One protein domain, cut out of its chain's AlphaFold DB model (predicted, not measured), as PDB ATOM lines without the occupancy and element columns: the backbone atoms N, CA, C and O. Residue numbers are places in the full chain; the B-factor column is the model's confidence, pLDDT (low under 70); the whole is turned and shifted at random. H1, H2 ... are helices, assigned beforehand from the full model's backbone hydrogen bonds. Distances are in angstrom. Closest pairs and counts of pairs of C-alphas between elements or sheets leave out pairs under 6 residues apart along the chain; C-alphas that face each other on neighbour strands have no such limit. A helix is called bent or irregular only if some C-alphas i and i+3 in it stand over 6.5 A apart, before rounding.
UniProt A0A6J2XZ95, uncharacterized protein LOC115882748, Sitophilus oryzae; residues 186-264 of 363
ATOM      1  N   LYS A 186       5.933   5.358  41.433       90.25
ATOM      2  CA  LYS A 186       6.423   5.990  40.195       90.25
ATOM      3  C   LYS A 186       6.793   4.988  39.097       90.25
ATOM      4  O   LYS A 186       7.018   5.402  37.965       90.25
ATOM      5  N   ARG A 187       6.879   3.691  39.416       90.75
ATOM      6  CA  ARG A 187       7.336   2.624  38.512       90.75
ATOM      7  C   ARG A 187       6.241   1.561  38.320       90.75
ATOM      8  O   ARG A 187       6.363   0.457  38.859       90.75
ATOM      9  N   PRO A 188       5.180   1.860  37.539       86.62
ATOM     10  CA  PRO A 188       4.053   0.957  37.295       86.62
ATOM     11  C   PRO A 188       4.409  -0.490  36.922       86.62
ATOM     12  O   PRO A 188       3.795  -1.391  37.499       86.62
ATOM     13  N   PRO A 189       5.434  -0.781  36.090       88.75
ATOM     14  CA  PRO A 189       5.758  -2.164  35.719       88.75
ATOM     15  C   PRO A 189       6.131  -3.081  36.899       88.75
ATOM     16  O   PRO A 189       6.074  -4.306  36.775       88.75
ATOM     17  N   LEU A 190       6.483  -2.519  38.065       88.06
ATOM     18  CA  LEU A 190       6.796  -3.287  39.275       88.06
ATOM     19  C   LEU A 190       5.558  -3.861  39.984       88.06
ATOM     20  O   LEU A 190       5.686  -4.779  40.804       88.06
ATOM     21  N   PHE A 191       4.364  -3.325  39.725       86.25
ATOM     22  CA  PHE A 191       3.155  -3.707  40.460       86.25
ATOM     23  C   PHE A 191       1.903  -3.851  39.594       86.25
ATOM     24  O   PHE A 191       1.009  -4.613  39.977       86.25
ATOM     25  N   ASP A 192       1.842  -3.158  38.461       85.88
ATOM     26  CA  ASP A 192       0.722  -3.176  37.539       85.88
ATOM     27  C   ASP A 192       0.879  -4.303  36.514       85.88
ATOM     28  O   ASP A 192       1.768  -4.312  35.664       85.88
ATOM     29  N   HIS A 193       0.004  -5.299  36.624       78.25
ATOM     30  CA  HIS A 193      -0.024  -6.448  35.722       78.25
ATOM     31  C   HIS A 193      -0.919  -6.220  34.497       78.25
ATOM     32  O   HIS A 193      -1.001  -7.108  33.653       78.25
ATOM     33  N   THR A 194      -1.602  -5.073  34.430       78.38
ATOM     34  CA  THR A 194      -2.514  -4.696  33.341       78.38
ATOM     35  C   THR A 194      -1.778  -4.047  32.169       78.38
ATOM     36  O   THR A 194      -2.313  -4.001  31.063       78.38
ATOM     37  N   LEU A 195      -0.533  -3.613  32.392       81.31
ATOM     38  CA  LEU A 195       0.330  -3.061  31.355       81.31
ATOM     39  C   LEU A 195       0.695  -4.112  30.291       81.31
ATOM     40  O   LEU A 195       0.822  -5.304  30.617       81.31
ATOM     41  N   PRO A 196       0.911  -3.687  29.032       84.12
ATOM     42  CA  PRO A 196       1.368  -4.561  27.959       84.12
ATOM     43  C   PRO A 196       2.629  -5.341  28.341       84.12
ATOM     44  O   PRO A 196       3.509  -4.836  29.039       84.12
ATOM     45  N   ILE A 197       2.750  -6.580  27.851       77.88
ATOM     46  CA  ILE A 197       3.900  -7.459  28.145       77.88
ATOM     47  C   ILE A 197       5.231  -6.802  27.728       77.88
ATOM     48  O   ILE A 197       6.244  -6.995  28.399       77.88
ATOM     49  N   GLU A 198       5.197  -5.982  26.677       80.31
ATOM     50  CA  GLU A 198       6.309  -5.192  26.129       80.31
ATOM     51  C   GLU A 198       6.877  -4.149  27.106       80.31
ATOM     52  O   GLU A 198       8.056  -3.811  27.021       80.31
ATOM     53  N   GLU A 199       6.063  -3.662  28.047       76.75
ATOM     54  CA  GLU A 199       6.449  -2.669  29.063       76.75
ATOM     55  C   GLU A 199       6.843  -3.316  30.402       76.75
ATOM     56  O   GLU A 199       7.386  -2.659  31.292       76.75
ATOM     57  N   ARG A 200       6.582  -4.621  30.552       85.19
ATOM     58  CA  ARG A 200       6.861  -5.409  31.764       85.19
ATOM     59  C   ARG A 200       7.731  -6.631  31.482       85.19
ATOM     60  O   ARG A 200       7.603  -7.671  32.139       85.19
ATOM     61  N   THR A 201       8.618  -6.531  30.496       88.50
ATOM     62  CA  THR A 201       9.569  -7.606  30.202       88.50
ATOM     63  C   THR A 201      10.440  -7.890  31.428       88.50
ATOM     64  O   THR A 201      10.689  -7.016  32.261       88.50
ATOM     65  N   LYS A 202      10.943  -9.126  31.547       84.44
ATOM     66  CA  LYS A 202      11.799  -9.521  32.683       84.44
ATOM     67  C   LYS A 202      12.997  -8.577  32.849       84.44
ATOM     68  O   LYS A 202      13.335  -8.222  33.973       84.44
ATOM     69  N   ASN A 203      13.583  -8.131  31.739       87.06
ATOM     70  CA  ASN A 203      14.727  -7.224  31.742       87.06
ATOM     71  C   ASN A 203      14.351  -5.821  32.233       87.06
ATOM     72  O   ASN A 203      15.082  -5.260  33.040       87.06
ATOM     73  N   GLN A 204      13.199  -5.283  31.819       86.81
ATOM     74  CA  GLN A 204      12.709  -3.992  32.321       86.81
ATOM     75  C   GLN A 204      12.388  -4.056  33.815       86.81
ATOM     76  O   GLN A 204      12.792  -3.176  34.564       86.81
ATOM     77  N   ILE A 205      11.717  -5.117  34.276       88.69
ATOM     78  CA  ILE A 205      11.414  -5.291  35.705       88.69
ATOM     79  C   ILE A 205      12.706  -5.383  36.521       88.69
ATOM     80  O   ILE A 205      12.806  -4.751  37.571       88.69
ATOM     81  N   ASN A 206      13.692  -6.155  36.057       90.38
ATOM     82  CA  ASN A 206      14.980  -6.266  36.735       90.38
ATOM     83  C   ASN A 206      15.722  -4.922  36.757       90.38
ATOM     84  O   ASN A 206      16.131  -4.503  37.833       90.38
ATOM     85  N   GLY A 207      15.778  -4.202  35.632       91.25
ATOM     86  CA  GLY A 207      16.394  -2.873  35.571       91.25
ATOM     87  C   GLY A 207      15.725  -1.854  36.499       91.25
ATOM     88  O   GLY A 207      16.406  -1.103  37.185       91.25
ATOM     89  N   LEU A 208      14.394  -1.883  36.620       93.12
ATOM     90  CA  LEU A 208      13.672  -1.038  37.578       93.12
ATOM     91  C   LEU A 208      13.993  -1.404  39.032       93.12
ATOM     92  O   LEU A 208      14.033  -0.528  39.892       93.12
ATOM     93  N   TRP A 209      14.220  -2.684  39.331       94.00
ATOM     94  CA  TRP A 209      14.685  -3.096  40.654       94.00
ATOM     95  C   TRP A 209      16.123  -2.649  40.930       94.00
ATOM     96  O   TRP A 209      16.411  -2.281  42.067       94.00
ATOM     97  N   ASP A 210      16.987  -2.625  39.917       91.75
ATOM     98  CA  ASP A 210      18.353  -2.109  40.031       91.75
ATOM     99  C   ASP A 210      18.361  -0.588  40.259       91.75
ATOM    100  O   ASP A 210      19.080  -0.104  41.129       91.75
ATOM    101  N   GLU A 211      17.494   0.173  39.578       93.69
ATOM    102  CA  GLU A 211      17.286   1.602  39.867       93.69
ATOM    103  C   GLU A 211      16.814   1.835  41.302       93.69
ATOM    104  O   GLU A 211      17.281   2.741  41.991       93.69
ATOM    105  N   MET A 212      15.871   1.015  41.767       93.25
ATOM    106  CA  MET A 212      15.407   1.088  43.144       93.25
ATOM    107  C   MET A 212      16.550   0.753  44.112       93.25
ATOM    108  O   MET A 212      16.718   1.428  45.122       93.25
ATOM    109  N   PHE A 213      17.392  -0.230  43.805       93.00
ATOM    110  CA  PHE A 213      18.568  -0.525  44.618       93.00
ATOM    111  C   PHE A 213      19.607   0.599  44.596       93.00
ATOM    112  O   PHE A 213      20.196   0.869  45.631       93.00
ATOM    113  N   ALA A 214      19.771   1.336  43.499       92.62
ATOM    114  CA  ALA A 214      20.636   2.517  43.486       92.62
ATOM    115  C   ALA A 214      20.161   3.616  44.461       92.62
ATOM    116  O   ALA A 214      20.979   4.361  44.990       92.62
ATOM    117  N   ILE A 215      18.851   3.704  44.728       89.19
ATOM    118  CA  ILE A 215      18.271   4.667  45.679       89.19
ATOM    119  C   ILE A 215      18.341   4.149  47.125       89.19
ATOM    120  O   ILE A 215      18.558   4.924  48.052       89.19
ATOM    121  N   PHE A 216      18.120   2.848  47.332       90.19
ATOM    122  CA  PHE A 216      17.976   2.248  48.666       90.19
ATOM    123  C   PHE A 216      19.187   1.429  49.133       90.19
ATOM    124  O   PHE A 216      19.164   0.916  50.252       90.19
ATOM    125  N   GLY A 217      20.224   1.295  48.308       83.62
ATOM    126  CA  GLY A 217      21.346   0.375  48.512       83.62
ATOM    127  C   GLY A 217      22.161   0.649  49.772       83.62
ATOM    128  O   GLY A 217      22.688  -0.286  50.368       83.62
ATOM    129  N   ASP A 218      22.176   1.900  50.233       84.00
ATOM    130  CA  ASP A 218      22.821   2.297  51.491       84.00
ATOM    131  C   ASP A 218      22.025   1.860  52.736       84.00
ATOM    132  O   ASP A 218      22.566   1.798  53.839       84.00
ATOM    133  N   TYR A 219      20.735   1.546  52.568       80.12
ATOM    134  CA  TYR A 219      19.815   1.187  53.651       80.12
ATOM    135  C   TYR A 219      19.481  -0.307  53.682       80.12
ATOM    136  O   TYR A 219      19.181  -0.840  54.751       80.12
ATOM    137  N   MET A 220      19.461  -0.979  52.526       86.69
ATOM    138  CA  MET A 220      19.102  -2.395  52.413       86.69
ATOM    139  C   MET A 220      19.576  -3.029  51.104       86.69
ATOM    140  O   MET A 220      19.774  -2.362  50.090       86.69
ATOM    141  N   THR A 221      19.676  -4.354  51.103       91.00
ATOM    142  CA  THR A 221      19.991  -5.139  49.902       91.00
ATOM    143  C   THR A 221      18.806  -5.230  48.930       91.00
ATOM    144  O   THR A 221      17.646  -5.061  49.312       91.00
ATOM    145  N   LEU A 222      19.074  -5.566  47.662       89.50
ATOM    146  CA  LEU A 222      18.045  -5.781  46.631       89.50
ATOM    147  C   LEU A 222      16.977  -6.811  47.057       89.50
ATOM    148  O   LEU A 222      15.784  -6.641  46.787       89.50
ATOM    149  N   ASP A 223      17.389  -7.874  47.747       84.00
ATOM    150  CA  ASP A 223      16.486  -8.927  48.217       84.00
ATOM    151  C   ASP A 223      15.646  -8.477  49.411       84.00
ATOM    152  O   ASP A 223      14.444  -8.761  49.478       84.00
ATOM    153  N   GLU A 224      16.244  -7.728  50.337       85.19
ATOM    154  CA  GLU A 224      15.525  -7.106  51.446       85.19
ATOM    155  C   GLU A 224      14.505  -6.090  50.943       85.19
ATOM    156  O   GLU A 224      13.367  -6.111  51.408       85.19
ATOM    157  N   LEU A 225      14.859  -5.292  49.937       88.62
ATOM    158  CA  LEU A 225      13.984  -4.335  49.267       88.62
ATOM    159  C   LEU A 225      12.764  -5.022  48.634       88.62
ATOM    160  O   LEU A 225      11.615  -4.670  48.928       88.62
ATOM    161  N   LYS A 226      12.992  -6.067  47.828       89.12
ATOM    162  CA  LYS A 226      11.924  -6.879  47.214       89.12
ATOM    163  C   LYS A 226      11.040  -7.538  48.274       89.12
ATOM    164  O   LYS A 226       9.808  -7.533  48.165       89.12
ATOM    165  N   LYS A 227      11.645  -8.084  49.333       86.56
ATOM    166  CA  LYS A 227      10.933  -8.697  50.465       86.56
ATOM    167  C   LYS A 227      10.106  -7.665  51.229       86.56
ATOM    168  O   LYS A 227       8.966  -7.955  51.593       86.56
ATOM    169  N   ARG A 228      10.639  -6.459  51.436       86.06
ATOM    170  CA  ARG A 228       9.966  -5.354  52.123       86.06
ATOM    171  C   ARG A 228       8.739  -4.899  51.346       86.06
ATOM    172  O   ARG A 228       7.646  -4.877  51.913       86.06
ATOM    173  N   TRP A 229       8.881  -4.669  50.042       92.31
ATOM    174  CA  TRP A 229       7.753  -4.367  49.159       92.31
ATOM    175  C   TRP A 229       6.684  -5.467  49.190       92.31
ATOM    176  O   TRP A 229       5.497  -5.183  49.360       92.31
ATOM    177  N   LYS A 230       7.095  -6.740  49.106       87.50
ATOM    178  CA  LYS A 230       6.179  -7.887  49.189       87.50
ATOM    179  C   LYS A 230       5.376  -7.885  50.493       87.50
ATOM    180  O   LYS A 230       4.163  -8.090  50.451       87.50
ATOM    181  N   CYS A 231       6.020  -7.631  51.632       82.81
ATOM    182  CA  CYS A 231       5.354  -7.535  52.933       82.81
ATOM    183  C   CYS A 231       4.340  -6.382  52.978       82.81
ATOM    184  O   CYS A 231       3.208  -6.587  53.421       82.81
ATOM    185  N   ILE A 232       4.720  -5.202  52.480       86.25
ATOM    186  CA  ILE A 232       3.861  -4.011  52.427       86.25
ATOM    187  C   ILE A 232       2.623  -4.269  51.554       86.25
ATOM    188  O   ILE A 232       1.492  -4.065  52.003       86.25
ATOM    189  N   ARG A 233       2.816  -4.784  50.332       86.50
ATOM    190  CA  ARG A 233       1.722  -5.115  49.406       86.50
ATOM    191  C   ARG A 233       0.803  -6.188  49.990       86.50
ATOM    192  O   ARG A 233      -0.416  -6.049  49.930       86.50
ATOM    193  N   TYR A 234       1.365  -7.243  50.580       80.94
ATOM    194  CA  TYR A 234       0.582  -8.324  51.184       80.94
ATOM    195  C   TYR A 234      -0.263  -7.836  52.367       80.94
ATOM    196  O   TYR A 234      -1.446  -8.177  52.457       80.94
ATOM    197  N   GLY A 235       0.312  -7.002  53.239       78.75
ATOM    198  CA  GLY A 235      -0.406  -6.367  54.343       78.75
ATOM    199  C   GLY A 235      -1.608  -5.558  53.856       78.75
ATOM    200  O   GLY A 235      -2.717  -5.737  54.362       78.75
ATOM    201  N   TYR A 236      -1.418  -4.741  52.818       83.31
ATOM    202  CA  TYR A 236      -2.479  -3.927  52.223       83.31
ATOM    203  C   TYR A 236      -3.597  -4.765  51.584       83.31
ATOM    204  O   TYR A 236      -4.772  -4.574  51.900       83.31
ATOM    205  N   VAL A 237      -3.245  -5.756  50.755       81.44
ATOM    206  CA  VAL A 237      -4.216  -6.659  50.108       81.44
ATOM    207  C   VAL A 237      -5.030  -7.436  51.148       81.44
ATOM    208  O   VAL A 237      -6.249  -7.564  51.021       81.44
ATOM    209  N   ARG A 238      -4.383  -7.931  52.212       75.19
ATOM    210  CA  ARG A 238      -5.059  -8.648  53.303       75.19
ATOM    211  C   ARG A 238      -6.024  -7.738  54.060       75.19
ATOM    212  O   ARG A 238      -7.156  -8.149  54.294       75.19
ATOM    213  N   SER A 239      -5.615  -6.513  54.394       71.81
ATOM    214  CA  SER A 239      -6.488  -5.522  55.041       71.81
ATOM    215  C   SER A 239      -7.718  -5.172  54.199       71.81
ATOM    216  O   SER A 239      -8.777  -4.919  54.768       71.81
ATOM    217  N   ARG A 240      -7.611  -5.205  52.863       72.44
ATOM    218  CA  ARG A 240      -8.732  -4.954  51.940       72.44
ATOM    219  C   ARG A 240      -9.715  -6.128  51.840       72.44
ATOM    220  O   ARG A 240     -10.911  -5.911  51.675       72.44
ATOM    221  N   ASN A 241      -9.220  -7.363  51.936       64.00
ATOM    222  CA  ASN A 241     -10.029  -8.583  51.790       64.00
ATOM    223  C   ASN A 241     -10.735  -9.021  53.085       64.00
ATOM    224  O   ASN A 241     -11.604  -9.893  53.047       64.00
ATOM    225  N   ILE A 242     -10.385  -8.435  54.231       62.78
ATOM    226  CA  ILE A 242     -11.132  -8.614  55.477       62.78
ATOM    227  C   ILE A 242     -12.413  -7.776  55.364       62.78
ATOM    228  O   ILE A 242     -12.355  -6.564  55.162       62.78
ATOM    229  N   GLY A 243     -13.572  -8.438  55.445       51.75
ATOM    230  CA  GLY A 243     -14.884  -7.805  55.301       51.75
ATOM    231  C   GLY A 243     -15.054  -6.568  56.191       51.75
ATOM    232  O   GLY A 243     -14.490  -6.484  57.281       51.75
ATOM    233  N   SER A 244     -15.872  -5.627  55.717       52.16
ATOM    234  CA  SER A 244     -16.069  -4.252  56.215       52.16
ATOM    235  C   SER A 244     -16.272  -4.071  57.728       52.16
ATOM    236  O   SER A 244     -16.108  -2.964  58.221       52.16
ATOM    237  N   LYS A 245     -16.579  -5.130  58.483       49.72
ATOM    238  CA  LYS A 245     -16.870  -5.075  59.925       49.72
ATOM    239  C   LYS A 245     -15.634  -5.124  60.840       49.72
ATOM    240  O   LYS A 245     -15.786  -4.954  62.043       49.72
ATOM    241  N   LEU A 246     -14.426  -5.369  60.316       51.41
ATOM    242  CA  LEU A 246     -13.187  -5.437  61.116       51.41
ATOM    243  C   LEU A 246     -11.979  -4.839  60.368       51.41
ATOM    244  O   LEU A 246     -10.910  -5.445  60.288       51.41
ATOM    245  N   GLN A 247     -12.140  -3.663  59.761       55.47
ATOM    246  CA  GLN A 247     -11.035  -3.000  59.069       55.47
ATOM    247  C   GLN A 247     -10.127  -2.269  60.063       55.47
ATOM    248  O   GLN A 247     -10.329  -1.098  60.370       55.47
ATOM    249  N   LYS A 248      -9.046  -2.917  60.510       55.19
ATOM    250  CA  LYS A 248      -7.851  -2.143  60.870       55.19
ATOM    251  C   LYS A 248      -7.225  -1.655  59.565       55.19
ATOM    252  O   LYS A 248      -6.691  -2.459  58.795       55.19
ATOM    253  N   ARG A 249      -7.351  -0.350  59.294       60.50
ATOM    254  CA  ARG A 249      -6.747   0.299  58.123       60.50
ATOM    255  C   ARG A 249      -5.245   0.024  58.116       60.50
ATOM    256  O   ARG A 249      -4.576   0.168  59.136       60.50
ATOM    257  N   HIS A 250      -4.729  -0.420  56.971       75.88
ATOM    258  CA  HIS A 250      -3.300  -0.659  56.802       75.88
ATOM    259  C   HIS A 250      -2.514   0.628  57.100       75.88
ATOM    260  O   HIS A 250      -2.950   1.711  56.710       75.88
ATOM    261  N   LYS A 251      -1.343   0.510  57.742       79.38
ATOM    262  CA  LYS A 251      -0.511   1.658  58.160       79.38
ATOM    263  C   LYS A 251      -0.241   2.644  57.015       79.38
ATOM    264  O   LYS A 251      -0.257   3.852  57.215       79.38
ATOM    265  N   TYR A 252      -0.066   2.119  55.804       82.69
ATOM    266  CA  TYR A 252       0.213   2.895  54.593       82.69
ATOM    267  C   TYR A 252      -0.967   2.939  53.617       82.69
ATOM    268  O   TYR A 252      -0.749   3.010  52.415       82.69
ATOM    269  N   HIS A 253      -2.209   2.837  54.106       81.38
ATOM    270  CA  HIS A 253      -3.396   2.744  53.246       81.38
ATOM    271  C   HIS A 253      -3.422   3.832  52.164       81.38
ATOM    272  O   HIS A 253      -3.452   3.506  50.988       81.38
ATOM    273  N   HIS A 254      -3.308   5.099  52.567       82.38
ATOM    274  CA  HIS A 254      -3.321   6.254  51.663       82.38
ATOM    275  C   HIS A 254      -2.183   6.245  50.630       82.38
ATOM    276  O   HIS A 254      -2.359   6.722  49.516       82.38
ATOM    277  N   LEU A 255      -1.014   5.693  50.975       84.38
ATOM    278  CA  LEU A 255       0.119   5.611  50.049       84.38
ATOM    279  C   LEU A 255      -0.001   4.442  49.074       84.38
ATOM    280  O   LEU A 255       0.675   4.452  48.058       84.38
ATOM    281  N   LEU A 256      -0.817   3.433  49.383       87.19
ATOM    282  CA  LEU A 256      -0.972   2.212  48.587       87.19
ATOM    283  C   LEU A 256      -2.270   2.193  47.778       87.19
ATOM    284  O   LEU A 256      -2.544   1.202  47.104       87.19
ATOM    285  N   ASP A 257      -3.054   3.273  47.811       82.88
ATOM    286  CA  ASP A 257      -4.341   3.345  47.119       82.88
ATOM    287  C   ASP A 257      -4.218   3.205  45.599       82.88
ATOM    288  O   ASP A 257      -5.120   2.641  44.983       82.88
ATOM    289  N   PHE A 258      -3.070   3.562  45.013       86.00
ATOM    290  CA  PHE A 258      -2.763   3.319  43.596       86.00
ATOM    291  C   PHE A 258      -2.796   1.826  43.212       86.00
ATOM    292  O   PHE A 258      -3.005   1.470  42.056       86.00
ATOM    293  N   LEU A 259      -2.624   0.911  44.175       85.31
ATOM    294  CA  LEU A 259      -2.752  -0.522  43.916       85.31
ATOM    295  C   LEU A 259      -4.209  -0.937  43.687       85.31
ATOM    296  O   LEU A 259      -4.449  -2.015  43.141       85.31
ATOM    297  N   ASN A 260      -5.193  -0.132  44.096       79.69
ATOM    298  CA  ASN A 260      -6.598  -0.501  43.963       79.69
ATOM    299  C   ASN A 260      -7.042  -0.648  42.510       79.69
ATOM    300  O   ASN A 260      -7.834  -1.557  42.239       79.69
ATOM    301  N   ASP A 261      -6.489   0.173  41.619       74.12
ATOM    302  CA  ASP A 261      -6.799   0.189  40.189       74.12
ATOM    303  C   ASP A 261      -6.373  -1.128  39.525       74.12
ATOM    304  O   ASP A 261      -7.131  -1.741  38.776       74.12
ATOM    305  N   THR A 262      -5.217  -1.657  39.937       72.25
ATOM    306  CA  THR A 262      -4.668  -2.939  39.456       72.25
ATOM    307  C   THR A 262      -5.350  -4.164  40.089       72.25
ATOM    308  O   THR A 262      -5.495  -5.215  39.465       72.25
ATOM    309  N   LEU A 263      -5.808  -4.053  41.342       68.12
ATOM    310  CA  LEU A 263      -6.422  -5.155  42.099       68.12
ATOM    311  C   LEU A 263      -7.931  -5.312  41.830       68.12
ATOM    312  O   LEU A 263      -8.524  -6.316  42.228       68.12
ATOM    313  N   GLY A 264      -8.580  -4.311  41.232       56.94
ATOM    314  CA  GLY A 264     -10.023  -4.285  40.961       56.94
ATOM    315  C   GLY A 264     -10.469  -5.049  39.709       56.94
ATOM    316  O   GLY A 264     -11.651  -5.358  39.593       56.94
TER     317      GLY A 264
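This is residues 186 to 264 of the 363 residues of the protein "uncharacterized protein LOC115882748" of Sitophilus oryzae (UniProt A0A6J2XZ95). Two long helices, H2 and H1, meet near their ends as an L, and after a loop at the far end of H2 the printed part folds back beside H2 with two short helices, H3 and H4. The 16 residues before H1, residues 186 to 201, hold no named element, and the first of them lie within the angle of the L; residues 241 to 246, at the other end of H2, stick out from the body. The printed part has 79 residues with four named helices, in the order H1, H2, H3, H4, and no named strand; its class is all helix. It is only just loose, close to compact, with a radius of gyration of the C-alphas of 14.2 A. Its outline is flat, with spans of 42 by 32 by 16 A.

The longest helix is H2, residues 222 to 241. It touches H1, residues 202 to 216, with residues 222 to 225 alone. The closest C-alphas of the two are those of Phe 213 and Leu 222, 5.7 A apart, and 5 pairs of C-alphas are within 8 A. Their lines stand about perpendicular, at 79 degrees, and their centres are 17.0 A apart. Farther along H2, residues 233 to 236 alone touch H3, residues 253 to 256. H2 and H3 only just touch, with 3 pairs of C-alphas within 8 A; the closest C-alphas are those of Tyr 236 and His 253, 6.8 A apart, and the centres are 12.3 A apart. H4, residues 259 to 263, touches no helix, but H2 and H4 are near each other, with no pair of C-alphas within 8 A and 7 pairs within 10 A. H3 and H4 meet only through their link. H1 is apart from both H3 and H4. Every pair of O i and N i+4 is within hydrogen-bond range in H1, H2 and H4. H3, with 4 residues, is too short for such a pair, and its 1 pair of O i and N i+3 is within range.

H2 runs from C-alpha 222 at (18.045, -5.781, 46.631) to C-alpha 241 at (-10.029, -8.583, 51.790), 28.7 A from first to last C-alpha over 20 residues, and x falls along it. H1 has 15 residues, Lys 202 to Phe 216, and measures 20.8 A from C-alpha 202 at (11.799, -9.521, 32.683) to its last C-alpha. H3, His 253 to Leu 256, has 4 residues and a length of 5.3 A. H4, Leu 259 to Leu 263, has 5 residues and a length of 6.2 A, and its last C-alpha, 263, is at (-6.422, -5.155, 42.099). No helix is bent or irregular.

The two C-alphas farthest apart are those of Asn 203 and Lys 245, at 42.4 A, while the first and last printed C-alphas, of Lys 186 and Gly 264, are 19.4 A apart. The printed part has no cut. The link from H2 to H3, with 11 residues, is long; the links from H1 to H2, with 5 residues, and from H3 to H4, with 2 residues, are tight. Residues 241 to 246, of which 241 belongs to H2, stand free. The C-alphas of residues 186 to 201 lie 5 to 19 A from the mean of the C-alphas. The mean pLDDT of the printed part is 81.0, and the model's confidence is low, under 70, in residues 241 to 249 and 263 to 264.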